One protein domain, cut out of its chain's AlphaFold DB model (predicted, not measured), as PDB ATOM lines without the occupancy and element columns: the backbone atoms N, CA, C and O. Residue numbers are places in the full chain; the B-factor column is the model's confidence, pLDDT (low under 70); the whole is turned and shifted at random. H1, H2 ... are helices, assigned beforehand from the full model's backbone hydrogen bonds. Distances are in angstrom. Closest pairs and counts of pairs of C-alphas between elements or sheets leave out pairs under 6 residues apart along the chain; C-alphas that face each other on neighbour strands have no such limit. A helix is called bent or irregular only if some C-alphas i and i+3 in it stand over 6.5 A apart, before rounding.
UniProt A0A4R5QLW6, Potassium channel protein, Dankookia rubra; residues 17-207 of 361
ATOM      1  N   ALA A  17     -34.120 -48.943  67.399       82.38
ATOM      2  CA  ALA A  17     -35.113 -47.912  67.692       82.38
ATOM      3  C   ALA A  17     -34.653 -46.507  67.265       82.38
ATOM      4  O   ALA A  17     -35.456 -45.727  66.764       82.38
ATOM      5  N   THR A  18     -33.361 -46.198  67.407       81.88
ATOM      6  CA  THR A  18     -32.802 -44.897  67.016       81.88
ATOM      7  C   THR A  18     -32.769 -44.719  65.500       81.88
ATOM      8  O   THR A  18     -33.179 -43.670  65.014       81.88
ATOM      9  N   ALA A  19     -32.358 -45.739  64.739       77.62
ATOM     10  CA  ALA A  19     -32.361 -45.678  63.274       77.62
ATOM     11  C   ALA A  19     -33.781 -45.547  62.702       77.62
ATOM     12  O   ALA A  19     -34.015 -44.757  61.783       77.62
ATOM     13  N   LEU A  20     -34.738 -46.282  63.280       82.50
ATOM     14  CA  LEU A  20     -36.147 -46.180  62.909       82.50
ATOM     15  C   LEU A  20     -36.711 -44.793  63.245       82.50
ATOM     16  O   LEU A  20     -37.364 -44.184  62.403       82.50
ATOM     17  N   GLY A  21     -36.404 -44.269  64.438       86.44
ATOM     18  CA  GLY A  21     -36.815 -42.932  64.862       86.44
ATOM     19  C   GLY A  21     -36.261 -41.827  63.962       86.44
ATOM     20  O   GLY A  21     -37.009 -40.945  63.555       86.44
ATOM     21  N   MET A  22     -34.983 -41.907  63.581       83.62
ATOM     22  CA  MET A  22     -34.359 -40.939  62.672       83.62
ATOM     23  C   MET A  22     -34.968 -40.996  61.265       83.62
ATOM     24  O   MET A  22     -35.285 -39.957  60.690       83.62
ATOM     25  N   SER A  23     -35.184 -42.202  60.732       84.00
ATOM     26  CA  SER A  23     -35.823 -42.398  59.422       84.00
ATOM     27  C   SER A  23     -37.257 -41.864  59.418       84.00
ATOM     28  O   SER A  23     -37.680 -41.194  58.480       84.00
ATOM     29  N   PHE A  24     -37.998 -42.106  60.500       86.69
ATOM     30  CA  PHE A  24     -39.349 -41.589  60.675       86.69
ATOM     31  C   PHE A  24     -39.375 -40.059  60.787       86.69
ATOM     32  O   PHE A  24     -40.193 -39.419  60.130       86.69
ATOM     33  N   ALA A  25     -38.449 -39.462  61.546       87.00
ATOM     34  CA  ALA A  25     -38.313 -38.011  61.654       87.00
ATOM     35  C   ALA A  25     -38.009 -37.358  60.294       87.00
ATOM     36  O   ALA A  25     -38.623 -36.349  59.951       87.00
ATOM     37  N   LEU A  26     -37.127 -37.963  59.489       86.12
ATOM     38  CA  LEU A  26     -36.851 -37.502  58.126       86.12
ATOM     39  C   LEU A  26     -38.105 -37.566  57.244       86.12
ATOM     40  O   LEU A  26     -38.414 -36.602  56.547       86.12
ATOM     41  N   MET A  27     -38.856 -38.669  57.293       87.69
ATOM     42  CA  MET A  27     -40.091 -38.800  56.513       87.69
ATOM     43  C   MET A  27     -41.172 -37.811  56.960       87.69
ATOM     44  O   MET A  27     -41.882 -37.280  56.109       87.69
ATOM     45  N   LEU A  28     -41.283 -37.519  58.261       87.19
ATOM     46  CA  LEU A  28     -42.170 -36.470  58.772       87.19
ATOM     47  C   LEU A  28     -41.768 -35.086  58.263       87.19
ATOM     48  O   LEU A  28     -42.637 -34.325  57.848       87.19
ATOM     49  N   LEU A  29     -40.470 -34.778  58.251       86.94
ATOM     50  CA  LEU A  29     -39.957 -33.516  57.719       86.94
ATOM     51  C   LEU A  29     -40.298 -33.364  56.229       86.94
ATOM     52  O   LEU A  29     -40.823 -32.333  55.815       86.94
ATOM     53  N   VAL A  30     -40.062 -34.414  55.435       86.88
ATOM     54  CA  VAL A  30     -40.401 -34.441  54.003       86.88
ATOM     55  C   VAL A  30     -41.909 -34.312  53.791       86.88
ATOM     56  O   VAL A  30     -42.348 -33.525  52.955       86.88
ATOM     57  N   ALA A  31     -42.719 -35.036  54.562       87.81
ATOM     58  CA  ALA A  31     -44.172 -34.950  54.478       87.81
ATOM     59  C   ALA A  31     -44.691 -33.556  54.850       87.81
ATOM     60  O   ALA A  31     -45.578 -33.049  54.166       87.81
ATOM     61  N   GLY A  32     -44.107 -32.922  55.873       87.06
ATOM     62  CA  GLY A  32     -44.391 -31.542  56.263       87.06
ATOM     63  C   GLY A  32     -44.068 -30.548  55.148       87.06
ATOM     64  O   GLY A  32     -44.921 -29.743  54.797       87.06
ATOM     65  N   GLY A  33     -42.903 -30.673  54.505       87.12
ATOM     66  CA  GLY A  33     -42.524 -29.821  53.367       87.12
ATOM     67  C   GLY A  33     -43.374 -30.026  52.103       87.12
ATOM     68  O   GLY A  33     -43.394 -29.178  51.216       87.12
ATOM     69  N   ILE A  34     -44.091 -31.148  51.998       87.50
ATOM     70  CA  ILE A  34     -45.025 -31.434  50.898       87.50
ATOM     71  C   ILE A  34     -46.470 -31.024  51.267       87.50
ATOM     72  O   ILE A  34     -47.337 -30.949  50.388       87.50
ATOM     73  N   ALA A  35     -46.748 -30.734  52.544       85.56
ATOM     74  CA  ALA A  35     -48.096 -30.533  53.077       85.56
ATOM     75  C   ALA A  35     -48.779 -29.220  52.659       85.56
ATOM     76  O   ALA A  35     -49.992 -29.109  52.838       85.56
ATOM     77  N   ASP A  36     -48.064 -28.291  52.017       74.75
ATOM     78  CA  ASP A  36     -48.551 -26.965  51.590       74.75
ATOM     79  C   ASP A  36     -49.825 -26.971  50.711       74.75
ATOM     80  O   ASP A  36     -50.381 -25.918  50.409       74.75
ATOM     81  N   ARG A  37     -50.326 -28.137  50.275       61.47
ATOM     82  CA  ARG A  37     -51.567 -28.277  49.487       61.47
ATOM     83  C   ARG A  37     -52.791 -28.813  50.241       61.47
ATOM     84  O   ARG A  37     -53.797 -29.088  49.590       61.47
ATOM     85  N   GLY A  38     -52.737 -28.976  51.565       63.56
ATOM     86  CA  GLY A  38     -53.936 -29.223  52.386       63.56
ATOM     87  C   GLY A  38     -54.768 -30.463  52.010       63.56
ATOM     88  O   GLY A  38     -55.986 -30.449  52.155       63.56
ATOM     89  N   GLY A  39     -54.145 -31.534  51.501       77.38
ATOM     90  CA  GLY A  39     -54.848 -32.728  51.004       77.38
ATOM     91  C   GLY A  39     -54.383 -34.045  51.631       77.38
ATOM     92  O   GLY A  39     -53.448 -34.076  52.418       77.38
ATOM     93  N   ALA A  40     -54.989 -35.164  51.216       91.56
ATOM     94  CA  ALA A  40     -54.641 -36.519  51.680       91.56
ATOM     95  C   ALA A  40     -53.253 -37.023  51.211       91.56
ATOM     96  O   ALA A  40     -52.812 -38.100  51.604       91.56
ATOM     97  N   PHE A  41     -52.549 -36.269  50.363       90.19
ATOM     98  CA  PHE A  41     -51.302 -36.711  49.736       90.19
ATOM     99  C   PHE A  41     -50.144 -36.969  50.725       90.19
ATOM    100  O   PHE A  41     -49.538 -38.033  50.615       90.19
ATOM    101  N   PRO A  42     -49.853 -36.111  51.727       91.69
ATOM    102  CA  PRO A  42     -48.824 -36.406  52.729       91.69
ATOM    103  C   PRO A  42     -49.114 -37.690  53.514       91.69
ATOM    104  O   PRO A  42     -48.191 -38.433  53.831       91.69
ATOM    105  N   VAL A  43     -50.395 -37.999  53.764       93.81
ATOM    106  CA  VAL A  43     -50.812 -39.255  54.409       93.81
ATOM    107  C   VAL A  43     -50.495 -40.454  53.514       93.81
ATOM    108  O   VAL A  43     -49.979 -41.455  54.004       93.81
ATOM    109  N   VAL A  44     -50.728 -40.348  52.201       94.19
ATOM    110  CA  VAL A  44     -50.348 -41.392  51.231       94.19
ATOM    111  C   VAL A  44     -48.829 -41.564  51.165       94.19
ATOM    112  O   VAL A  44     -48.355 -42.698  51.142       94.19
ATOM    113  N   VAL A  45     -48.059 -40.473  51.180       92.06
ATOM    114  CA  VAL A  45     -46.587 -40.526  51.176       92.06
ATOM    115  C   VAL A  45     -46.061 -41.190  52.446       92.06
ATOM    116  O   VAL A  45     -45.283 -42.138  52.354       92.06
ATOM    117  N   LEU A  46     -46.517 -40.756  53.626       92.81
ATOM    118  CA  LEU A  46     -46.122 -41.338  54.912       92.81
ATOM    119  C   LEU A  46     -46.547 -42.804  55.029       92.81
ATOM    120  O   LEU A  46     -45.734 -43.648  55.402       92.81
ATOM    121  N   GLY A  47     -47.796 -43.116  54.684       94.44
ATOM    122  CA  GLY A  47     -48.340 -44.470  54.745       94.44
ATOM    123  C   GLY A  47     -47.651 -45.416  53.764       94.44
ATOM    124  O   GLY A  47     -47.216 -46.497  54.156       94.44
ATOM    125  N   GLY A  48     -47.477 -44.989  52.511       93.62
ATOM    126  CA  GLY A  48     -46.757 -45.748  51.488       93.62
ATOM    127  C   GLY A  48     -45.296 -45.973  51.868       93.62
ATOM    128  O   GLY A  48     -44.785 -47.080  51.709       93.62
ATOM    129  N   ALA A  49     -44.646 -44.964  52.450       91.00
ATOM    130  CA  ALA A  49     -43.274 -45.083  52.908       91.00
ATOM    131  C   ALA A  49     -43.109 -46.017  54.104       91.00
ATOM    132  O   ALA A  49     -42.241 -46.889  54.090       91.00
ATOM    133  N   ALA A  50     -43.961 -45.876  55.120       91.62
ATOM    134  CA  ALA A  50     -43.968 -46.756  56.282       91.62
ATOM    135  C   ALA A  50     -44.250 -48.212  55.880       91.62
ATOM    136  O   ALA A  50     -43.552 -49.118  56.337       91.62
ATOM    137  N   ALA A  51     -45.214 -48.438  54.980       93.88
ATOM    138  CA  ALA A  51     -45.531 -49.763  54.459       93.88
ATOM    139  C   ALA A  51     -44.363 -50.361  53.663       93.88
ATOM    140  O   ALA A  51     -43.976 -51.503  53.909       93.88
ATOM    141  N   ALA A  52     -43.757 -49.590  52.754       93.00
ATOM    142  CA  ALA A  52     -42.608 -50.036  51.973       93.00
ATOM    143  C   ALA A  52     -41.409 -50.375  52.868       93.00
ATOM    144  O   ALA A  52     -40.832 -51.450  52.724       93.00
ATOM    145  N   MET A  53     -41.077 -49.515  53.837       90.56
ATOM    146  CA  MET A  53     -40.017 -49.788  54.814       90.56
ATOM    147  C   MET A  53     -40.321 -51.034  55.653       90.56
ATOM    148  O   MET A  53     -39.443 -51.873  55.831       90.56
ATOM    149  N   GLY A  54     -41.559 -51.187  56.134       90.44
ATOM    150  CA  GLY A  54     -41.985 -52.363  56.895       90.44
ATOM    151  C   GLY A  54     -41.862 -53.659  56.090       90.44
ATOM    152  O   GLY A  54     -41.318 -54.645  56.581       90.44
ATOM    153  N   LEU A  55     -42.296 -53.651  54.827       92.25
ATOM    154  CA  LEU A  55     -42.176 -54.802  53.927       92.25
ATOM    155  C   LEU A  55     -40.717 -55.113  53.586       92.25
ATOM    156  O   LEU A  55     -40.303 -56.268  53.670       92.25
ATOM    157  N   LEU A  56     -39.916 -54.100  53.257       90.31
ATOM    158  CA  LEU A  56     -38.487 -54.264  52.998       90.31
ATOM    159  C   LEU A  56     -37.752 -54.821  54.221       90.31
ATOM    160  O   LEU A  56     -36.890 -55.684  54.068       90.31
ATOM    161  N   TYR A  57     -38.140 -54.410  55.427       87.31
ATOM    162  CA  TYR A  57     -37.603 -54.959  56.670       87.31
ATOM    163  C   TYR A  57     -37.943 -56.448  56.852       87.31
ATOM    164  O   TYR A  57     -37.097 -57.231  57.286       87.31
ATOM    165  N   LEU A  58     -39.150 -56.875  56.465       89.56
ATOM    166  CA  LEU A  58     -39.520 -58.296  56.466       89.56
ATOM    167  C   LEU A  58     -38.707 -59.109  55.445       89.56
ATOM    168  O   LEU A  58     -38.360 -60.265  55.703       89.56
ATOM    169  N   VAL A  59     -38.376 -58.519  54.292       89.44
ATOM    170  CA  VAL A  59     -37.548 -59.172  53.263       89.44
ATOM    171  C   VAL A  59     -36.091 -59.281  53.716       89.44
ATOM    172  O   VAL A  59     -35.494 -60.367  53.621       89.44
ATOM    173  N   PHE A  60     -35.552 -58.183  54.249       86.69
ATOM    174  CA  PHE A  60     -34.154 -57.986  54.624       86.69
ATOM    175  C   PHE A  60     -34.020 -57.691  56.124       86.69
ATOM    176  O   PHE A  60     -33.815 -56.545  56.517       86.69
ATOM    177  N   PRO A  61     -34.037 -58.719  56.991       78.56
ATOM    178  CA  PRO A  61     -33.849 -58.532  58.433       78.56
ATOM    179  C   PRO A  61     -32.412 -58.114  58.826       78.56
ATOM    180  O   PRO A  61     -32.057 -58.147  60.004       78.56
ATOM    181  N   HIS A  62     -31.558 -57.761  57.861       67.19
ATOM    182  CA  HIS A  62     -30.145 -57.470  58.072       67.19
ATOM    183  C   HIS A  62     -29.933 -55.965  58.265       67.19
ATOM    184  O   HIS A  62     -29.963 -55.193  57.315       67.19
ATOM    185  N   GLY A  63     -29.672 -55.581  59.517       68.88
ATOM    186  CA  GLY A  63     -29.034 -54.327  59.909       68.88
ATOM    187  C   GLY A  63     -29.884 -53.046  59.774       68.88
ATOM    188  O   GLY A  63     -30.512 -52.805  58.749       68.88
ATOM    189  N   PRO A  64     -29.841 -52.127  60.758       76.31
ATOM    190  CA  PRO A  64     -30.490 -50.807  60.665       76.31
ATOM    191  C   PRO A  64     -29.999 -49.947  59.480       76.31
ATOM    192  O   PRO A  64     -30.620 -48.949  59.132       76.31
ATOM    193  N   GLN A  65     -28.888 -50.334  58.855       78.38
ATOM    194  CA  GLN A  65     -28.227 -49.618  57.767       78.38
ATOM    195  C   GLN A  65     -28.988 -49.710  56.443       78.38
ATOM    196  O   GLN A  65     -29.157 -48.695  55.773       78.38
ATOM    197  N   PHE A  66     -29.506 -50.892  56.097       82.75
ATOM    198  CA  PHE A  66     -30.328 -51.049  54.897       82.75
ATOM    199  C   PHE A  66     -31.628 -50.244  55.014       82.75
ATOM    200  O   PHE A  66     -32.007 -49.541  54.082       82.75
ATOM    201  N   ALA A  67     -32.268 -50.283  56.189       81.81
ATOM    202  CA  ALA A  67     -33.468 -49.499  56.468       81.81
ATOM    203  C   ALA A  67     -33.215 -47.990  56.318       81.81
ATOM    204  O   ALA A  67     -34.025 -47.301  55.706       81.81
ATOM    205  N   LEU A  68     -32.072 -47.494  56.807       83.25
ATOM    206  CA  LEU A  68     -31.679 -46.092  56.649       83.25
ATOM    207  C   LEU A  68     -31.457 -45.716  55.174       83.25
ATOM    208  O   LEU A  68     -31.949 -44.685  54.721       83.25
ATOM    209  N   GLY A  69     -30.751 -46.558  54.410       84.94
ATOM    210  CA  GLY A  69     -30.542 -46.344  52.976       84.94
ATOM    211  C   GLY A  69     -31.859 -46.320  52.194       84.94
ATOM    212  O   GLY A  69     -32.097 -45.405  51.407       84.94
ATOM    213  N   ALA A  70     -32.746 -47.280  52.464       88.31
ATOM    214  CA  ALA A  70     -34.073 -47.344  51.860       88.31
ATOM    215  C   ALA A  70     -34.942 -46.131  52.236       88.31
ATOM    216  O   ALA A  70     -35.591 -45.560  51.363       88.31
ATOM    217  N   ALA A  71     -34.919 -45.702  53.503       88.69
ATOM    218  CA  ALA A  71     -35.638 -44.516  53.964       88.69
ATOM    219  C   ALA A  71     -35.161 -43.248  53.244       88.69
ATOM    220  O   ALA A  71     -35.981 -42.496  52.723       88.69
ATOM    221  N   ASN A  72     -33.844 -43.047  53.140       87.38
ATOM    222  CA  ASN A  72     -33.263 -41.906  52.430       87.38
ATOM    223  C   ASN A  72     -33.605 -41.927  50.933       87.38
ATOM    224  O   ASN A  72     -33.984 -40.899  50.371       87.38
ATOM    225  N   GLY A  73     -33.517 -43.094  50.286       89.50
ATOM    226  CA  GLY A  73     -33.904 -43.249  48.882       89.50
ATOM    227  C   GLY A  73     -35.383 -42.931  48.648       89.50
ATOM    228  O   GLY A  73     -35.730 -42.244  47.688       89.50
ATOM    229  N   LEU A  74     -36.253 -43.364  49.561       92.06
ATOM    230  CA  LEU A  74     -37.692 -43.128  49.480       92.06
ATOM    231  C   LEU A  74     -38.070 -41.669  49.769       92.06
ATOM    232  O   LEU A  74     -38.952 -41.127  49.105       92.06
ATOM    233  N   ALA A  75     -37.363 -41.018  50.696       90.94
ATOM    234  CA  ALA A  75     -37.457 -39.582  50.943       90.94
ATOM    235  C   ALA A  75     -37.072 -38.777  49.691       90.94
ATOM    236  O   ALA A  75     -37.825 -37.905  49.257       90.94
ATOM    237  N   MET A  76     -35.941 -39.114  49.061       90.75
ATOM    238  CA  MET A  76     -35.493 -38.477  47.818       90.75
ATOM    239  C   MET A  76     -36.506 -38.678  46.683       90.75
ATOM    240  O   MET A  76     -36.840 -37.720  45.983       90.75
ATOM    241  N   TYR A  77     -37.043 -39.894  46.535       94.38
ATOM    242  CA  TYR A  77     -38.109 -40.184  45.577       94.38
ATOM    243  C   TYR A  77     -39.366 -39.345  45.842       94.38
ATOM    244  O   TYR A  77     -39.899 -38.753  44.907       94.38
ATOM    245  N   ALA A  78     -39.815 -39.228  47.095       93.44
ATOM    246  CA  ALA A  78     -40.983 -38.422  47.451       93.44
ATOM    247  C   ALA A  78     -40.796 -36.935  47.113       93.44
ATOM    248  O   ALA A  78     -41.694 -36.326  46.525       93.44
ATOM    249  N   CYS A  79     -39.623 -36.369  47.411       93.25
ATOM    250  CA  CYS A  79     -39.283 -34.996  47.039       93.25
ATOM    251  C   CYS A  79     -39.298 -34.802  45.517       93.25
ATOM    252  O   CYS A  79     -39.947 -33.881  45.018       93.25
ATOM    253  N   LEU A  80     -38.629 -35.688  44.771       92.88
ATOM    254  CA  LEU A  80     -38.565 -35.601  43.312       92.88
ATOM    255  C   LEU A  80     -39.955 -35.752  42.681       92.88
ATOM    256  O   LEU A  80     -40.321 -34.970  41.805       92.88
ATOM    257  N   TYR A  81     -40.754 -36.702  43.169       95.69
ATOM    258  CA  TYR A  81     -42.134 -36.908  42.738       95.69
ATOM    259  C   TYR A  81     -42.993 -35.662  42.983       95.69
ATOM    260  O   TYR A  81     -43.743 -35.249  42.101       95.69
ATOM    261  N   ALA A  82     -42.869 -35.024  44.152       93.62
ATOM    262  CA  ALA A  82     -43.620 -33.813  44.471       93.62
ATOM    263  C   ALA A  82     -43.236 -32.635  43.557       93.62
ATOM    264  O   ALA A  82     -44.119 -31.927  43.066       93.62
ATOM    265  N   VAL A  83     -41.939 -32.445  43.291       92.81
ATOM    266  CA  VAL A  83     -41.436 -31.375  42.413       92.81
ATOM    267  C   VAL A  83     -41.850 -31.613  40.960       92.81
ATOM    268  O   VAL A  83     -42.470 -30.737  40.351       92.81
ATOM    269  N   LEU A  84     -41.584 -32.802  40.411       93.56
ATOM    270  CA  LEU A  84     -41.933 -33.144  39.028       93.56
ATOM    271  C   LEU A  84     -43.448 -33.204  38.820       93.56
ATOM    272  O   LEU A  84     -43.950 -32.715  37.813       93.56
ATOM    273  N   GLY A  85     -44.192 -33.738  39.790       93.88
ATOM    274  CA  GLY A  85     -45.652 -33.764  39.772       93.88
ATOM    275  C   GLY A  85     -46.255 -32.360  39.744       93.88
ATOM    276  O   GLY A  85     -47.229 -32.119  39.034       93.88
ATOM    277  N   ARG A  86     -45.653 -31.410  40.470       92.12
ATOM    278  CA  ARG A  86     -46.075 -30.004  40.467       92.12
ATOM    279  C   ARG A  86     -45.777 -29.317  39.137       92.12
ATOM    280  O   ARG A  86     -46.624 -28.567  38.664       92.12
ATOM    281  N   ALA A  87     -44.598 -29.563  38.573       93.25
ATOM    282  CA  ALA A  87     -44.159 -28.933  37.333       93.25
ATOM    283  C   ALA A  87     -44.884 -29.503  36.100       93.25
ATOM    284  O   ALA A  87     -45.398 -28.741  35.286       93.25
ATOM    285  N   GLY A  88     -44.956 -30.830  35.977       94.31
ATOM    286  CA  GLY A  88     -45.521 -31.506  34.805       94.31
ATOM    287  C   GLY A  88     -47.037 -31.721  34.858       94.31
ATOM    288  O   GLY A  88     -47.690 -31.712  33.818       94.31
ATOM    289  N   PHE A  89     -47.614 -31.892  36.056       96.44
ATOM    290  CA  PHE A  89     -49.006 -32.340  36.234       96.44
ATOM    291  C   PHE A  89     -49.781 -31.493  37.274       96.44
ATOM    292  O   PHE A  89     -50.358 -32.024  38.244       96.44
ATOM    293  N   PRO A  90     -49.817 -30.153  37.113       95.75
ATOM    294  CA  PRO A  90     -50.374 -29.245  38.114       95.75
ATOM    295  C   PRO A  90     -51.871 -29.462  38.374       95.75
ATOM    296  O   PRO A  90     -52.315 -29.228  39.504       95.75
ATOM    297  N   ALA A  91     -52.623 -29.969  37.390       96.62
ATOM    298  CA  ALA A  91     -54.063 -30.206  37.474       96.62
ATOM    299  C   ALA A  91     -54.447 -31.690  37.639       96.62
ATOM    300  O   ALA A  91     -55.633 -32.002  37.695       96.62
ATOM    301  N   ALA A  92     -53.481 -32.612  37.758       96.56
ATOM    302  CA  ALA A  92     -53.796 -34.024  37.977       96.56
ATOM    303  C   ALA A  92     -54.625 -34.236  39.266       96.56
ATOM    304  O   ALA A  92     -54.313 -33.643  40.309       96.56
ATOM    305  N   PRO A  93     -55.661 -35.094  39.236       96.06
ATOM    306  CA  PRO A  93     -56.525 -35.320  40.384       96.06
ATOM    307  C   PRO A  93     -55.762 -35.984  41.538       96.06
ATOM    308  O   PRO A  93     -54.810 -36.742  41.336       96.06
ATOM    309  N   GLY A  94     -56.197 -35.719  42.774       94.19
ATOM    310  CA  GLY A  94     -55.510 -36.187  43.984       94.19
ATOM    311  C   GLY A  94     -55.331 -37.710  44.051       94.19
ATOM    312  O   GLY A  94     -54.272 -38.178  44.462       94.19
ATOM    313  N   TRP A  95     -56.317 -38.480  43.580       95.56
ATOM    314  CA  TRP A  95     -56.236 -39.944  43.535       95.56
ATOM    315  C   TRP A  95     -55.146 -40.439  42.570       95.56
ATOM    316  O   TRP A  95     -54.409 -41.360  42.912       95.56
ATOM    317  N   ALA A  96     -54.982 -39.795  41.406       97.00
ATOM    318  CA  ALA A  96     -53.964 -40.170  40.422       97.00
ATOM    319  C   ALA A  96     -52.559 -39.855  40.942       97.00
ATOM    320  O   ALA A  96     -51.632 -40.626  40.712       97.00
ATOM    321  N   ARG A  97     -52.407 -38.768  41.711       96.12
ATOM    322  CA  ARG A  97     -51.155 -38.466  42.421       96.12
ATOM    323  C   ARG A  97     -50.837 -39.509  43.491       96.12
ATOM    324  O   ARG A  97     -49.706 -39.968  43.595       96.12
ATOM    325  N   GLY A  98     -51.838 -39.915  44.271       95.81
ATOM    326  CA  GLY A  98     -51.665 -40.972  45.266       95.81
ATOM    327  C   GLY A  98     -51.224 -42.294  44.629       95.81
ATOM    328  O   GLY A  98     -50.199 -42.853  45.013       95.81
ATOM    329  N   LEU A  99     -51.952 -42.756  43.608       97.12
ATOM    330  CA  LEU A  99     -51.624 -43.990  42.887       97.12
ATOM    331  C   LEU A  99     -50.282 -43.901  42.158       97.12
ATOM    332  O   LEU A  99     -49.481 -44.826  42.247       97.12
ATOM    333  N   GLY A 100     -50.011 -42.784  41.482       97.31
ATOM    334  CA  GLY A 100     -48.759 -42.565  40.767       97.31
ATOM    335  C   GLY A 100     -47.544 -42.610  41.692       97.31
ATOM    336  O   GLY A 100     -46.529 -43.184  41.315       97.31
ATOM    337  N   PHE A 101     -47.653 -42.082  42.914       97.06
ATOM    338  CA  PHE A 101     -46.588 -42.189  43.912       97.06
ATOM    339  C   PHE A 101     -46.366 -43.639  44.364       97.06
ATOM    340  O   PHE A 101     -45.227 -44.108  44.406       97.06
ATOM    341  N   VAL A 102     -47.448 -44.349  44.699       97.19
ATOM    342  CA  VAL A 102     -47.405 -45.698  45.284       97.19
ATOM    343  C   VAL A 102     -46.961 -46.759  44.270       97.19
ATOM    344  O   VAL A 102     -46.318 -47.735  44.649       97.19
ATOM    345  N   LEU A 103     -47.268 -46.581  42.986       97.69
ATOM    346  CA  LEU A 103     -47.091 -47.613  41.966       97.69
ATOM    347  C   LEU A 103     -45.619 -48.045  41.748       97.69
ATOM    348  O   LEU A 103     -45.356 -49.246  41.857       97.69
ATOM    349  N   PRO A 104     -44.635 -47.144  41.550       97.88
ATOM    350  CA  PRO A 104     -43.220 -47.528  41.484       97.88
ATOM    351  C   PRO A 104     -42.700 -48.148  42.784       97.88
ATOM    352  O   PRO A 104     -41.917 -49.096  42.747       97.88
ATOM    353  N   VAL A 105     -43.171 -47.655  43.933       96.81
ATOM    354  CA  VAL A 105     -42.774 -48.160  45.256       96.81
ATOM    355  C   VAL A 105     -43.246 -49.602  45.444       96.81
ATOM    356  O   VAL A 105     -42.454 -50.461  45.826       96.81
ATOM    357  N   LEU A 106     -44.511 -49.896  45.130       97.06
ATOM    358  CA  LEU A 106     -45.044 -51.258  45.193       97.06
ATOM    359  C   LEU A 106     -44.325 -52.186  44.219       97.06
ATOM    360  O   LEU A 106     -43.938 -53.283  44.614       97.06
ATOM    361  N   ALA A 107     -44.105 -51.748  42.978       97.69
ATOM    362  CA  ALA A 107     -43.397 -52.543  41.980       97.69
ATOM    363  C   ALA A 107     -41.977 -52.901  42.448       97.69
ATOM    364  O   ALA A 107     -41.567 -54.059  42.359       97.69
ATOM    365  N   PHE A 108     -41.262 -51.939  43.036       96.25
ATOM    366  CA  PHE A 108     -39.943 -52.156  43.624       96.25
ATOM    367  C   PHE A 108     -39.974 -53.142  44.804       96.25
ATOM    368  O   PHE A 108     -39.155 -54.061  44.864       96.25
ATOM    369  N   VAL A 109     -40.930 -53.001  45.728       95.88
ATOM    370  CA  VAL A 109     -41.074 -53.902  46.886       95.88
ATOM    371  C   VAL A 109     -41.431 -55.326  46.447       95.88
ATOM    372  O   VAL A 109     -40.856 -56.288  46.958       95.88
ATOM    373  N   ILE A 110     -42.333 -55.474  45.476       97.19
ATOM    374  CA  ILE A 110     -42.700 -56.770  44.890       97.19
ATOM    375  C   ILE A 110     -41.478 -57.405  44.219       97.19
ATOM    376  O   ILE A 110     -41.180 -58.575  44.466       97.19
ATOM    377  N   ALA A 111     -40.720 -56.640  43.433       96.75
ATOM    378  CA  ALA A 111     -39.500 -57.126  42.794       96.75
ATOM    379  C   ALA A 111     -38.448 -57.575  43.829       96.75
ATOM    380  O   ALA A 111     -37.886 -58.666  43.703       96.75
ATOM    381  N   CYS A 112     -38.261 -56.805  44.909       94.81
ATOM    382  CA  CYS A 112     -37.420 -57.191  46.046       94.81
ATOM    383  C   CYS A 112     -37.887 -58.508  46.683       94.81
ATOM    384  O   CYS A 112     -37.072 -59.372  47.007       94.81
ATOM    385  N   TRP A 113     -39.201 -58.679  46.856       95.94
ATOM    386  CA  TRP A 113     -39.782 -59.888  47.433       95.94
ATOM    387  C   TRP A 113     -39.529 -61.122  46.559       95.94
ATOM    388  O   TRP A 113     -39.136 -62.168  47.081       95.94
ATOM    389  N   HIS A 114     -39.693 -60.999  45.240       97.25
ATOM    390  CA  HIS A 114     -39.413 -62.079  44.289       97.25
ATOM    391  C   HIS A 114     -37.927 -62.458  44.260       97.25
ATOM    392  O   HIS A 114     -37.597 -63.643  44.251       97.25
ATOM    393  N   GLN A 115     -37.027 -61.474  44.310       95.44
ATOM    394  CA  GLN A 115     -35.579 -61.700  44.239       95.44
ATOM    395  C   GLN A 115     -34.912 -61.917  45.607       95.44
ATOM    396  O   GLN A 115     -33.690 -62.031  45.692       95.44
ATOM    397  N   ARG A 116     -35.687 -62.039  46.693       93.56
ATOM    398  CA  ARG A 116     -35.174 -62.081  48.074       93.56
ATOM    399  C   ARG A 116     -34.082 -63.120  48.333       93.56
ATOM    400  O   ARG A 116     -33.253 -62.900  49.203       93.56
ATOM    401  N   LEU A 117     -34.090 -64.257  47.634       91.69
ATOM    402  CA  LEU A 117     -33.082 -65.307  47.826       91.69
ATOM    403  C   LEU A 117     -31.719 -64.885  47.260       91.69
ATOM    404  O   LEU A 117     -30.716 -65.027  47.951       91.69
ATOM    405  N   LEU A 118     -31.706 -64.301  46.058       90.56
ATOM    406  CA  LEU A 118     -30.498 -63.760  45.424       90.56
ATOM    407  C   LEU A 118     -29.959 -62.566  46.219       90.56
ATOM    408  O   LEU A 118     -28.784 -62.519  46.569       90.56
ATOM    409  N   LEU A 119     -30.849 -61.643  46.590       88.44
ATOM    410  CA  LEU A 119     -30.494 -60.429  47.325       88.44
ATOM    411  C   LEU A 119     -29.981 -60.732  48.744       88.44
ATOM    412  O   LEU A 119     -29.118 -60.023  49.256       88.44
ATOM    413  N   ARG A 120     -30.470 -61.805  49.384       87.06
ATOM    414  CA  ARG A 120     -29.947 -62.266  50.682       87.06
ATOM    415  C   ARG A 120     -28.524 -62.796  50.588       87.06
ATOM    416  O   ARG A 120     -27.782 -62.588  51.538       87.06
ATOM    417  N   ALA A 121     -28.147 -63.436  49.481       85.31
ATOM    418  CA  ALA A 121     -26.772 -63.885  49.285       85.31
ATOM    419  C   ALA A 121     -25.812 -62.685  49.233       85.31
ATOM    420  O   ALA A 121     -24.799 -62.690  49.924       85.31
ATOM    421  N   TRP A 122     -26.180 -61.614  48.521       82.06
ATOM    422  CA  TRP A 122     -25.377 -60.383  48.469       82.06
ATOM    423  C   TRP A 122     -25.324 -59.641  49.799       82.06
ATOM    424  O   TRP A 122     -24.277 -59.138  50.175       82.06
ATOM    425  N   ALA A 123     -26.430 -59.606  50.545       76.06
ATOM    426  CA  ALA A 123     -26.450 -58.973  51.861       76.06
ATOM    427  C   ALA A 123     -25.630 -59.739  52.922       76.06
ATOM    428  O   ALA A 123     -25.294 -59.163  53.955       76.06
ATOM    429  N   GLN A 124     -25.367 -61.034  52.708       81.06
ATOM    430  CA  GLN A 124     -24.573 -61.878  53.608       81.06
ATOM    431  C   GLN A 124     -23.108 -61.988  53.192       81.06
ATOM    432  O   GLN A 124     -22.265 -62.266  54.043       81.06
ATOM    433  N   GLY A 125     -22.801 -61.783  51.912       73.19
ATOM    434  CA  GLY A 125     -21.431 -61.699  51.438       73.19
ATOM    435  C   GLY A 125     -20.802 -60.388  51.891       73.19
ATOM    436  O   GLY A 125     -21.220 -59.320  51.454       73.19
ATOM    437  N   GLU A 126     -19.769 -60.456  52.728       66.81
ATOM    438  CA  GLU A 126     -18.835 -59.341  52.934       66.81
ATOM    439  C   GLU A 126     -17.925 -59.190  51.703       66.81
ATOM    440  O   GLU A 126     -16.700 -59.177  51.814       66.81
ATOM    441  N   GLU A 127     -18.501 -59.137  50.498       73.38
ATOM    442  CA  GLU A 127     -17.697 -58.813  49.328       73.38
ATOM    443  C   GLU A 127     -17.287 -57.335  49.415       73.38
ATOM    444  O   GLU A 127     -18.123 -56.472  49.712       73.38
ATOM    445  N   PRO A 128     -15.997 -57.017  49.208       75.62
ATOM    446  CA  PRO A 128     -15.534 -55.639  49.178       75.62
ATOM    447  C   PRO A 128     -16.308 -54.860  48.110       75.62
ATOM    448  O   PRO A 128     -16.609 -55.396  47.045       75.62
ATOM    449  N   ALA A 129     -16.631 -53.597  48.407       77.25
ATOM    450  CA  ALA A 129     -17.401 -52.733  47.516       77.25
ATOM    451  C   ALA A 129     -16.784 -52.713  46.106       77.25
ATOM    452  O   ALA A 129     -15.708 -52.149  45.898       77.25
ATOM    453  N   ASP A 130     -17.470 -53.339  45.149       82.06
ATOM    454  CA  ASP A 130     -17.008 -53.440  43.770       82.06
ATOM    455  C   ASP A 130     -17.550 -52.268  42.944       82.06
ATOM    456  O   ASP A 130     -18.743 -52.162  42.640       82.06
ATOM    457  N   ILE A 131     -16.645 -51.371  42.561       83.88
ATOM    458  CA  ILE A 131     -16.934 -50.163  41.780       83.88
ATOM    459  C   ILE A 131     -17.389 -50.517  40.349       83.88
ATOM    460  O   ILE A 131     -18.031 -49.697  39.683       83.88
ATOM    461  N   ALA A 132     -17.148 -51.746  39.877       87.06
ATOM    462  CA  ALA A 132     -17.486 -52.188  38.524       87.06
ATOM    463  C   ALA A 132     -18.989 -52.093  38.182       87.06
ATOM    464  O   ALA A 132     -19.361 -52.119  37.006       87.06
ATOM    465  N   HIS A 133     -19.873 -51.945  39.175       82.38
ATOM    466  CA  HIS A 133     -21.323 -51.874  38.969       82.38
ATOM    467  C   HIS A 133     -21.879 -50.460  38.746       82.38
ATOM    468  O   HIS A 133     -23.002 -50.329  38.247       82.38
ATOM    469  N   LEU A 134     -21.102 -49.401  39.015       87.31
ATOM    470  CA  LEU A 134     -21.540 -48.008  38.832       87.31
ATOM    471  C   LEU A 134     -22.111 -47.692  37.433       87.31
ATOM    472  O   LEU A 134     -23.144 -47.020  37.361       87.31
ATOM    473  N   PRO A 135     -21.549 -48.196  36.312       91.94
ATOM    474  CA  PRO A 135     -22.100 -47.921  34.984       91.94
ATOM    475  C   PRO A 135     -23.513 -48.484  34.787       91.94
ATOM    476  O   PRO A 135     -24.317 -47.913  34.049       91.94
ATOM    477  N   ARG A 136     -23.856 -49.606  35.437       90.25
ATOM    478  CA  ARG A 136     -25.204 -50.192  35.331       90.25
ATOM    479  C   ARG A 136     -26.230 -49.314  36.028       90.25
ATOM    480  O   ARG A 136     -27.253 -48.996  35.426       90.25
ATOM    481  N   PHE A 137     -25.899 -48.856  37.231       87.25
ATOM    482  CA  PHE A 137     -26.715 -47.900  37.963       87.25
ATOM    483  C   PHE A 137     -26.898 -46.587  37.188       87.25
ATOM    484  O   PHE A 137     -28.018 -46.095  37.065       87.25
ATOM    485  N   ALA A 138     -25.827 -46.057  36.590       91.06
ATOM    486  CA  ALA A 138     -25.903 -44.848  35.775       91.06
ATOM    487  C   ALA A 138     -26.881 -45.002  34.595       91.06
ATOM    488  O   ALA A 138     -27.687 -44.107  34.355       91.06
ATOM    489  N   ARG A 139     -26.889 -46.154  33.904       93.94
ATOM    490  CA  ARG A 139     -27.865 -46.430  32.827       93.94
ATOM    491  C   ARG A 139     -29.309 -46.401  33.330       93.94
ATOM    492  O   ARG A 139     -30.170 -45.843  32.655       93.94
ATOM    493  N   TRP A 140     -29.573 -46.961  34.510       93.50
ATOM    494  CA  TRP A 140     -30.899 -46.903  35.135       93.50
ATOM    495  C   TRP A 140     -31.313 -45.468  35.495       93.50
ATOM    496  O   TRP A 140     -32.447 -45.060  35.222       93.50
ATOM    497  N   LEU A 141     -30.387 -44.685  36.058       92.12
ATOM    498  CA  LEU A 141     -30.627 -43.287  36.406       92.12
ATOM    499  C   LEU A 141     -30.950 -42.462  35.153       92.12
ATOM    500  O   LEU A 141     -31.914 -41.701  35.151       92.12
ATOM    501  N   VAL A 142     -30.190 -42.665  34.072       95.69
ATOM    502  CA  VAL A 142     -30.423 -42.020  32.771       95.69
ATOM    503  C   VAL A 142     -31.783 -42.412  32.201       95.69
ATOM    504  O   VAL A 142     -32.522 -41.536  31.761       95.69
ATOM    505  N   ALA A 143     -32.158 -43.694  32.253       95.56
ATOM    506  CA  ALA A 143     -33.462 -44.149  31.773       95.56
ATOM    507  C   ALA A 143     -34.622 -43.499  32.550       95.56
ATOM    508  O   ALA A 143     -35.570 -42.996  31.949       95.56
ATOM    509  N   THR A 144     -34.525 -43.440  33.879       93.19
ATOM    510  CA  THR A 144     -35.541 -42.798  34.731       93.19
ATOM    511  C   THR A 144     -35.581 -41.282  34.507       93.19
ATOM    512  O   THR A 144     -36.656 -40.692  34.385       93.19
ATOM    513  N   GLY A 145     -34.411 -40.648  34.379       94.38
ATOM    514  CA  GLY A 145     -34.277 -39.229  34.060       94.38
ATOM    515  C   GLY A 145     -34.869 -38.874  32.695       94.38
ATOM    516  O   GLY A 145     -35.543 -37.854  32.574       94.38
ATOM    517  N   ALA A 146     -34.708 -39.742  31.692       96.88
ATOM    518  CA  ALA A 146     -35.294 -39.563  30.368       96.88
ATOM    519  C   ALA A 146     -36.829 -39.527  30.420       96.88
ATOM    520  O   ALA A 146     -37.429 -38.661  29.787       96.88
ATOM    521  N   VAL A 147     -37.473 -40.382  31.227       95.94
ATOM    522  CA  VAL A 147     -38.936 -40.327  31.430       95.94
ATOM    523  C   VAL A 147     -39.358 -38.977  32.021       95.94
ATOM    524  O   VAL A 147     -40.335 -38.380  31.563       95.94
ATOM    525  N   GLY A 148     -38.602 -38.465  32.997       93.50
ATOM    526  CA  GLY A 148     -38.824 -37.137  33.576       93.50
ATOM    527  C   GLY A 148     -38.671 -36.013  32.548       93.50
ATOM    528  O   GLY A 148     -39.556 -35.167  32.431       93.50
ATOM    529  N   MET A 149     -37.598 -36.036  31.752       95.94
ATOM    530  CA  MET A 149     -37.361 -35.043  30.696       95.94
ATOM    531  C   MET A 149     -38.458 -35.059  29.630       95.94
ATOM    532  O   MET A 149     -38.962 -33.998  29.265       95.94
ATOM    533  N   VAL A 150     -38.871 -36.240  29.165       96.12
ATOM    534  CA  VAL A 150     -39.972 -36.378  28.197       96.12
ATOM    535  C   VAL A 150     -41.272 -35.837  28.790       96.12
ATOM    536  O   VAL A 150     -41.966 -35.067  28.130       96.12
ATOM    537  N   SER A 151     -41.565 -36.158  30.054       93.12
ATOM    538  CA  SER A 151     -42.777 -35.682  30.737       93.12
ATOM    539  C   SER A 151     -42.828 -34.155  30.872       93.12
ATOM    540  O   SER A 151     -43.911 -33.583  30.837       93.12
ATOM    541  N   LEU A 152     -41.675 -33.492  31.017       93.25
ATOM    542  CA  LEU A 152     -41.586 -32.028  31.091       93.25
ATOM    543  C   LEU A 152     -41.533 -31.346  29.716       93.25
ATOM    544  O   LEU A 152     -41.936 -30.194  29.595       93.25
ATOM    545  N   SER A 153     -41.027 -32.037  28.693       94.75
ATOM    546  CA  SER A 153     -40.884 -31.485  27.337       94.75
ATOM    547  C   SER A 153     -42.195 -31.522  26.555       94.75
ATOM    548  O   SER A 153     -42.452 -30.660  25.716       94.75
ATOM    549  N   VAL A 154     -43.040 -32.519  26.821       94.62
ATOM    550  CA  VAL A 154     -44.375 -32.614  26.225       94.62
ATOM    551  C   VAL A 154     -45.308 -31.641  26.963       94.62
ATOM    552  O   VAL A 154     -45.291 -31.613  28.193       94.62
ATOM    553  N   PRO A 155     -46.162 -30.862  26.267       94.31
ATOM    554  CA  PRO A 155     -47.074 -29.889  26.882       94.31
ATOM    555  C   PRO A 155     -48.275 -30.564  27.579       94.31
ATOM    556  O   PRO A 155     -49.434 -30.224  27.340       94.31
ATOM    557  N   ILE A 156     -48.003 -31.537  28.453       92.06
ATOM    558  CA  ILE A 156     -48.989 -32.303  29.225       92.06
ATOM    559  C   ILE A 156     -49.806 -31.373  30.126       92.06
ATOM    560  O   ILE A 156     -50.992 -31.606  30.348       92.06
ATOM    561  N   ASN A 157     -49.209 -30.268  30.577       91.38
ATOM    562  CA  ASN A 157     -49.882 -29.240  31.367       91.38
ATOM    563  C   ASN A 157     -51.077 -28.573  30.654       91.38
ATOM    564  O   ASN A 157     -51.885 -27.938  31.328       91.38
ATOM    565  N   ARG A 158     -51.208 -28.724  29.326       94.38
ATOM    566  CA  ARG A 158     -52.354 -28.236  28.539       94.38
ATOM    567  C   ARG A 158     -53.503 -29.240  28.442       94.38
ATOM    568  O   ARG A 158     -54.570 -28.874  27.963       94.38
ATOM    569  N   LEU A 159     -53.296 -30.492  28.856       96.31
ATOM    570  CA  LEU A 159     -54.357 -31.496  28.869       96.31
ATOM    571  C   LEU A 159     -55.357 -31.217  29.992       96.31
ATOM    572  O   LEU A 159     -55.015 -30.631  31.024       96.31
ATOM    573  N   GLU A 160     -56.577 -31.720  29.811       97.69
ATOM    574  CA  GLU A 160     -57.593 -31.767  30.861       97.69
ATOM    575  C   GLU A 160     -57.080 -32.507  32.116       97.69
ATOM    576  O   GLU A 160     -56.193 -33.363  32.013       97.69
ATOM    577  N   PRO A 161     -57.649 -32.242  33.310       97.44
ATOM    578  CA  PRO A 161     -57.231 -32.880  34.562       97.44
ATOM    579  C   PRO A 161     -57.144 -34.414  34.492       97.44
ATOM    580  O   PRO A 161     -56.201 -35.019  35.009       97.44
ATOM    581  N   THR A 162     -58.105 -35.049  33.820       97.50
ATOM    582  CA  THR A 162     -58.149 -36.500  33.578       97.50
ATOM    583  C   THR A 162     -56.997 -36.961  32.687       97.50
ATOM    584  O   THR A 162     -56.311 -37.925  33.029       97.50
ATOM    585  N   GLY A 163     -56.724 -36.234  31.600       97.56
ATOM    586  CA  GLY A 163     -55.596 -36.476  30.701       97.56
ATOM    587  C   GLY A 163     -54.245 -36.347  31.406       97.56
ATOM    588  O   GLY A 163     -53.390 -37.220  31.254       97.56
ATOM    589  N   GLN A 164     -54.072 -35.330  32.258       97.75
ATOM    590  CA  GLN A 164     -52.876 -35.200  33.101       97.75
ATOM    591  C   GLN A 164     -52.736 -36.374  34.077       97.75
ATOM    592  O   GLN A 164     -51.636 -36.888  34.266       97.75
ATOM    593  N   GLY A 165     -53.843 -36.824  34.678       97.50
ATOM    594  CA  GLY A 165     -53.860 -37.990  35.560       97.50
ATOM    595  C   GLY A 165     -53.421 -39.276  34.854       97.50
ATOM    596  O   GLY A 165     -52.572 -39.996  35.373       97.50
ATOM    597  N   LEU A 166     -53.945 -39.544  33.655       98.00
ATOM    598  CA  LEU A 166     -53.565 -40.716  32.858       98.00
ATOM    599  C   LEU A 166     -52.104 -40.652  32.401       98.00
ATOM    600  O   LEU A 166     -51.384 -41.641  32.529       98.00
ATOM    601  N   ALA A 167     -51.646 -39.491  31.928       97.44
ATOM    602  CA  ALA A 167     -50.255 -39.293  31.528       97.44
ATOM    603  C   ALA A 167     -49.285 -39.506  32.704       97.44
ATOM    604  O   ALA A 167     -48.259 -40.168  32.547       97.44
ATOM    605  N   LEU A 168     -49.643 -39.021  33.900       97.44
ATOM    606  CA  LEU A 168     -48.888 -39.261  35.129       97.44
ATOM    607  C   LEU A 168     -48.806 -40.757  35.452       97.44
ATOM    608  O   LEU A 168     -47.720 -41.265  35.721       97.44
ATOM    609  N   LEU A 169     -49.931 -41.475  35.412       98.19
ATOM    610  CA  LEU A 169     -49.959 -42.915  35.694       98.19
ATOM    611  C   LEU A 169     -49.156 -43.718  34.670       98.19
ATOM    612  O   LEU A 169     -48.436 -44.632  35.061       98.19
ATOM    613  N   MET A 170     -49.216 -43.350  33.389       98.06
ATOM    614  CA  MET A 170     -48.398 -43.956  32.337       98.06
ATOM    615  C   MET A 170     -46.905 -43.733  32.580       98.06
ATOM    616  O   MET A 170     -46.131 -44.688  32.541       98.06
ATOM    617  N   ALA A 171     -46.492 -42.502  32.898       97.06
ATOM    618  CA  ALA A 171     -45.099 -42.204  33.231       97.06
ATOM    619  C   ALA A 171     -44.626 -43.016  34.449       97.06
ATOM    620  O   ALA A 171     -43.549 -43.614  34.425       97.06
ATOM    621  N   MET A 172     -45.455 -43.107  35.493       97.94
ATOM    622  CA  MET A 172     -45.148 -43.900  36.686       97.94
ATOM    623  C   MET A 172     -45.135 -45.406  36.408       97.94
ATOM    624  O   MET A 172     -44.310 -46.109  36.984       97.94
ATOM    625  N   ALA A 173     -45.968 -45.909  35.494       98.31
ATOM    626  CA  ALA A 173     -45.932 -47.302  35.052       98.31
ATOM    627  C   ALA A 173     -44.615 -47.639  34.347       98.31
ATOM    628  O   ALA A 173     -43.995 -48.651  34.668       98.31
ATOM    629  N   VAL A 174     -44.130 -46.755  33.470       97.88
ATOM    630  CA  VAL A 174     -42.818 -46.915  32.828       97.88
ATOM    631  C   VAL A 174     -41.697 -46.916  33.873       97.88
ATOM    632  O   VAL A 174     -40.849 -47.810  33.861       97.88
ATOM    633  N   ILE A 175     -41.712 -45.978  34.828       96.81
ATOM    634  CA  ILE A 175     -40.725 -45.930  35.922       96.81
ATOM    635  C   ILE A 175     -40.797 -47.193  36.791       96.81
ATOM    636  O   ILE A 175     -39.761 -47.723  37.194       96.81
ATOM    637  N   ALA A 176     -41.995 -47.715  37.055       97.81
ATOM    638  CA  ALA A 176     -42.189 -48.955  37.795       97.81
ATOM    639  C   ALA A 176     -41.577 -50.153  37.062       97.81
ATOM    640  O   ALA A 176     -40.832 -50.915  37.675       97.81
ATOM    641  N   THR A 177     -41.803 -50.290  35.753       97.88
ATOM    642  CA  THR A 177     -41.169 -51.337  34.935       97.88
ATOM    643  C   THR A 177     -39.646 -51.223  34.962       97.88
ATOM    644  O   THR A 177     -38.961 -52.217  35.210       97.88
ATOM    645  N   ILE A 178     -39.107 -50.012  34.785       96.62
ATOM    646  CA  ILE A 178     -37.663 -49.751  34.871       96.62
ATOM    647  C   ILE A 178     -37.122 -50.152  36.257       96.62
ATOM    648  O   ILE A 178     -36.073 -50.785  36.356       96.62
ATOM    649  N   SER A 179     -37.860 -49.838  37.325       95.25
ATOM    650  CA  SER A 179     -37.488 -50.159  38.712       95.25
ATOM    651  C   SER A 179     -37.500 -51.663  38.997       95.25
ATOM    652  O   SER A 179     -36.626 -52.149  39.710       95.25
ATOM    653  N   VAL A 180     -38.442 -52.418  38.420       97.19
ATOM    654  CA  VAL A 180     -38.483 -53.889  38.522       97.19
ATOM    655  C   VAL A 180     -37.257 -54.515  37.858       97.19
ATOM    656  O   VAL A 180     -36.641 -55.409  38.434       97.19
ATOM    657  N   ILE A 181     -36.878 -54.033  36.670       96.75
ATOM    658  CA  ILE A 181     -35.718 -54.547  35.924       96.75
ATOM    659  C   ILE A 181     -34.412 -54.242  36.670       96.75
ATOM    660  O   ILE A 181     -33.531 -55.095  36.749       96.75
ATOM    661  N   ALA A 182     -34.297 -53.048  37.253       95.19
ATOM    662  CA  ALA A 182     -33.085 -52.584  37.926       95.19
ATOM    663  C   ALA A 182     -33.022 -52.907  39.428       95.19
ATOM    664  O   ALA A 182     -32.090 -52.469  40.101       95.19
ATOM    665  N   VAL A 183     -33.984 -53.660  39.979       95.19
ATOM    666  CA  VAL A 183     -34.096 -53.878  41.433       95.19
ATOM    667  C   VAL A 183     -32.808 -54.434  42.047       95.19
ATOM    668  O   VAL A 183     -32.397 -53.990  43.114       95.19
ATOM    669  N   ALA A 184     -32.135 -55.353  41.351       92.88
ATOM    670  CA  ALA A 184     -30.884 -55.952  41.793       92.88
ATOM    671  C   ALA A 184     -29.759 -54.914  41.926       92.88
ATOM    672  O   ALA A 184     -29.096 -54.851  42.962       92.88
ATOM    673  N   ASP A 185     -29.590 -54.075  40.901       92.44
ATOM    674  CA  ASP A 185     -28.572 -53.024  40.873       92.44
ATOM    675  C   ASP A 185     -28.866 -51.945  41.932       92.44
ATOM    676  O   ASP A 185     -27.958 -51.495  42.630       92.44
ATOM    677  N   VAL A 186     -30.139 -51.568  42.106       90.81
ATOM    678  CA  VAL A 186     -30.564 -50.576  43.109       90.81
ATOM    679  C   VAL A 186     -30.349 -51.095  44.529       90.81
ATOM    680  O   VAL A 186     -29.797 -50.379  45.360       90.81
ATOM    681  N   VAL A 187     -30.750 -52.336  44.827       90.12
ATOM    682  CA  VAL A 187     -30.550 -52.927  46.161       90.12
ATOM    683  C   VAL A 187     -29.064 -53.044  46.479       90.12
ATOM    684  O   VAL A 187     -28.664 -52.696  47.588       90.12
ATOM    685  N   ARG A 188     -28.239 -53.460  45.510       88.44
ATOM    686  CA  ARG A 188     -26.785 -53.506  45.681       88.44
ATOM    687  C   ARG A 188     -26.206 -52.126  45.981       88.44
ATOM    688  O   ARG A 188     -25.502 -51.983  46.974       88.44
ATOM    689  N   LEU A 189     -26.589 -51.101  45.216       87.69
ATOM    690  CA  LEU A 189     -26.159 -49.730  45.491       87.69
ATOM    691  C   LEU A 189     -26.591 -49.260  46.884       87.69
ATOM    692  O   LEU A 189     -25.820 -48.591  47.563       87.69
ATOM    693  N   LEU A 190     -27.813 -49.578  47.321       87.25
ATOM    694  CA  LEU A 190     -28.280 -49.209  48.658       87.25
ATOM    695  C   LEU A 190     -27.436 -49.875  49.750       87.25
ATOM    696  O   LEU A 190     -27.138 -49.227  50.752       87.25
ATOM    697  N   VAL A 191     -27.026 -51.133  49.556       85.31
ATOM    698  CA  VAL A 191     -26.108 -51.835  50.465       85.31
ATOM    699  C   VAL A 191     -24.726 -51.176  50.451       85.31
ATOM    700  O   VAL A 191     -24.230 -50.813  51.518       85.31
ATOM    701  N   ASP A 192     -24.150 -50.926  49.274       85.56
ATOM    702  CA  ASP A 192     -22.840 -50.277  49.126       85.56
ATOM    703  C   ASP A 192     -22.839 -48.878  49.754       85.56
ATOM    704  O   ASP A 192     -21.962 -48.533  50.547       85.56
ATOM    705  N   MET A 193     -23.873 -48.080  49.476       83.88
ATOM    706  CA  MET A 193     -24.065 -46.754  50.058       83.88
ATOM    707  C   MET A 193     -24.219 -46.834  51.574       83.88
ATOM    708  O   MET A 193     -23.694 -45.980  52.278       83.88
ATOM    709  N   ALA A 194     -24.896 -47.852  52.106       82.62
ATOM    710  CA  ALA A 194     -25.033 -48.029  53.544       82.62
ATOM    711  C   ALA A 194     -23.690 -48.383  54.214       82.62
ATOM    712  O   ALA A 194     -23.385 -47.867  55.294       82.62
ATOM    713  N   VAL A 195     -22.852 -49.193  53.555       83.25
ATOM    714  CA  VAL A 195     -21.481 -49.500  53.999       83.25
ATOM    715  C   VAL A 195     -20.602 -48.249  53.949       83.25
ATOM    716  O   VAL A 195     -19.949 -47.917  54.944       83.25
ATOM    717  N   ILE A 196     -20.632 -47.507  52.838       85.69
ATOM    718  CA  ILE A 196     -19.908 -46.239  52.679       85.69
ATOM    719  C   ILE A 196     -20.380 -45.233  53.728       85.69
ATOM    720  O   ILE A 196     -19.558 -44.645  54.424       85.69
ATOM    721  N   PHE A 197     -21.690 -45.071  53.908       83.06
ATOM    722  CA  PHE A 197     -22.265 -44.158  54.886       83.06
ATOM    723  C   PHE A 197     -21.872 -44.539  56.310       83.06
ATOM    724  O   PHE A 197     -21.564 -43.658  57.108       83.06
ATOM    725  N   ARG A 198     -21.801 -45.832  56.645       83.38
ATOM    726  CA  ARG A 198     -21.267 -46.289  57.934       83.38
ATOM    727  C   ARG A 198     -19.799 -45.900  58.083       83.38
ATOM    728  O   ARG A 198     -19.424 -45.365  59.125       83.38
ATOM    729  N   ALA A 199     -18.978 -46.141  57.064       85.00
ATOM    730  CA  ALA A 199     -17.567 -45.768  57.080       85.00
ATOM    731  C   ALA A 199     -17.394 -44.249  57.243       85.00
ATOM    732  O   ALA A 199     -16.596 -43.805  58.067       85.00
ATOM    733  N   VAL A 200     -18.189 -43.452  56.527       84.25
ATOM    734  CA  VAL A 200     -18.218 -41.989  56.629       84.25
ATOM    735  C   VAL A 200     -18.722 -41.547  57.996       84.25
ATOM    736  O   VAL A 200     -18.084 -40.706  58.606       84.25
ATOM    737  N   THR A 201     -19.791 -42.133  58.531       81.56
ATOM    738  CA  THR A 201     -20.345 -41.780  59.848       81.56
ATOM    739  C   THR A 201     -19.358 -42.094  60.964       81.56
ATOM    740  O   THR A 201     -19.196 -41.293  61.875       81.56
ATOM    741  N   LEU A 202     -18.639 -43.217  60.879       84.12
ATOM    742  CA  LEU A 202     -17.576 -43.560  61.826       84.12
ATOM    743  C   LEU A 202     -16.362 -42.631  61.709       84.12
ATOM    744  O   LEU A 202     -15.665 -42.405  62.696       84.12
ATOM    745  N   ARG A 203     -16.078 -42.098  60.515       84.69
ATOM    746  CA  ARG A 203     -15.070 -41.040  60.334       84.69
ATOM    747  C   ARG A 203     -15.581 -39.713  60.894       84.69
ATOM    748  O   ARG A 203     -14.865 -39.047  61.634       84.69
ATOM    749  N   LEU A 204     -16.834 -39.370  60.614       82.25
ATOM    750  CA  LEU A 204     -17.481 -38.141  61.049       82.25
ATOM    751  C   LEU A 204     -17.645 -38.101  62.568       82.25
ATOM    752  O   LEU A 204     -17.431 -37.056  63.162       82.25
ATOM    753  N   SER A 205     -17.922 -39.230  63.225       83.69
ATOM    754  CA  SER A 205     -17.999 -39.302  64.686       83.69
ATOM    755  C   SER A 205     -16.651 -39.026  65.352       83.69
ATOM    756  O   SER A 205     -16.622 -38.492  66.456       83.69
ATOM    757  N   ARG A 206     -15.528 -39.342  64.690       84.19
ATOM    758  CA  ARG A 206     -14.191 -38.939  65.164       84.19
ATOM    759  C   ARG A 206     -13.952 -37.445  64.958       84.19
ATOM    760  O   ARG A 206     -13.320 -36.816  65.795       84.19
ATOM    761  N   LEU A 207     -14.487 -36.879  63.875       87.12
ATOM    762  CA  LEU A 207     -14.445 -35.440  63.605       87.12
ATOM    763  C   LEU A 207     -15.456 -34.640  64.441       87.12
ATOM    764  O   LEU A 207     -15.313 -33.428  64.553       87.12
TER     765      LEU A 207
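This is residues 17 to 207 of the 361 residues of the protein "Potassium channel protein" of Dankookia rubra (UniProt A0A4R5QLW6). An elongated up-and-down bundle of helices: H1, H2 and H3 make one side, the hairpin of H6 and H7 the other, and the bent H4 packs between H2 and H7. H8 crosses one end of the bundle, near short H5, and its residues 199 to 207 stick out. The printed part has 191 residues with eight named helices, H1 to H8 in order along the chain, and no named strand; the class is all helix. It is compact, with a radius of gyration of the C-alphas of 17.3 A, and spans 52 by 32 by 32 A.

H3, residues 63 to 88, is the longest helix and the hub, touching five other helices. H1, residues 17 to 37, touches it at a shallow tilt of 6 degrees, the same way; their closest C-alphas, Ser 23 and Ala 71, are 5.9 A apart. With residues 67 to 78 alone, H3 touches H2, residues 41 to 59, its hairpin partner; the closest C-alphas, Met 53 and Ala 67, are 6.8 A apart. H4, residues 94 to 114, was assigned as one helix by its hydrogen bonds but is bent, with C-alphas 101 and 104 6.8 A apart; its arms H4a, residues 94 to 101, and H4b, residues 104 to 114, stand at a steep tilt of 39 degrees. H4b touches H2, closest at C-alphas Val 59 and Trp 113, 6.3 A. H7, residues 161 to 181, touches H4b with residues 172 to 180 alone, closest at C-alphas Pro 104 and Ala 176, 4.1 A. H6, residues 131 to 153, forms a hairpin with H7, closest at C-alphas Thr 144 and Ile 175, 6.2 A. H8, residues 183 to 207, touches H3 at a steep tilt of 69 degrees, only just short of about perpendicular; C-alphas Gln 65 and Ala 194 are closest, 5.5 A. H5, residues 116 to 124, touches H8, closest at C-alphas Leu 119 and Ala 184, 7.1 A. H1 and H7 are apart. Every O i to N i+4 pair is within hydrogen-bond range in H2, H4a, H4b, H5 and H7, against 15 of 17 in H1, 21 of 22 in H3, 17 of 19 in H6 and 20 of 21 in H8.

H1 begins at C-alpha 17 (-35.113, -47.912, 67.692) and H8 ends at C-alpha 207 (-14.445, -35.440, 63.605). From first to last C-alpha, H3 measures 37.7 A, H8 34.9 A, H6 33.6 A, H1 31.4 A, H7 30.6 A and H2 26.6 A.

The farthest C-alphas, Glu 160 and Arg 206, are 55.8 A apart. The printed part has no cut, and no link is long. The pLDDT is under 70 at residues 37 to 38, 62 to 63 and 126.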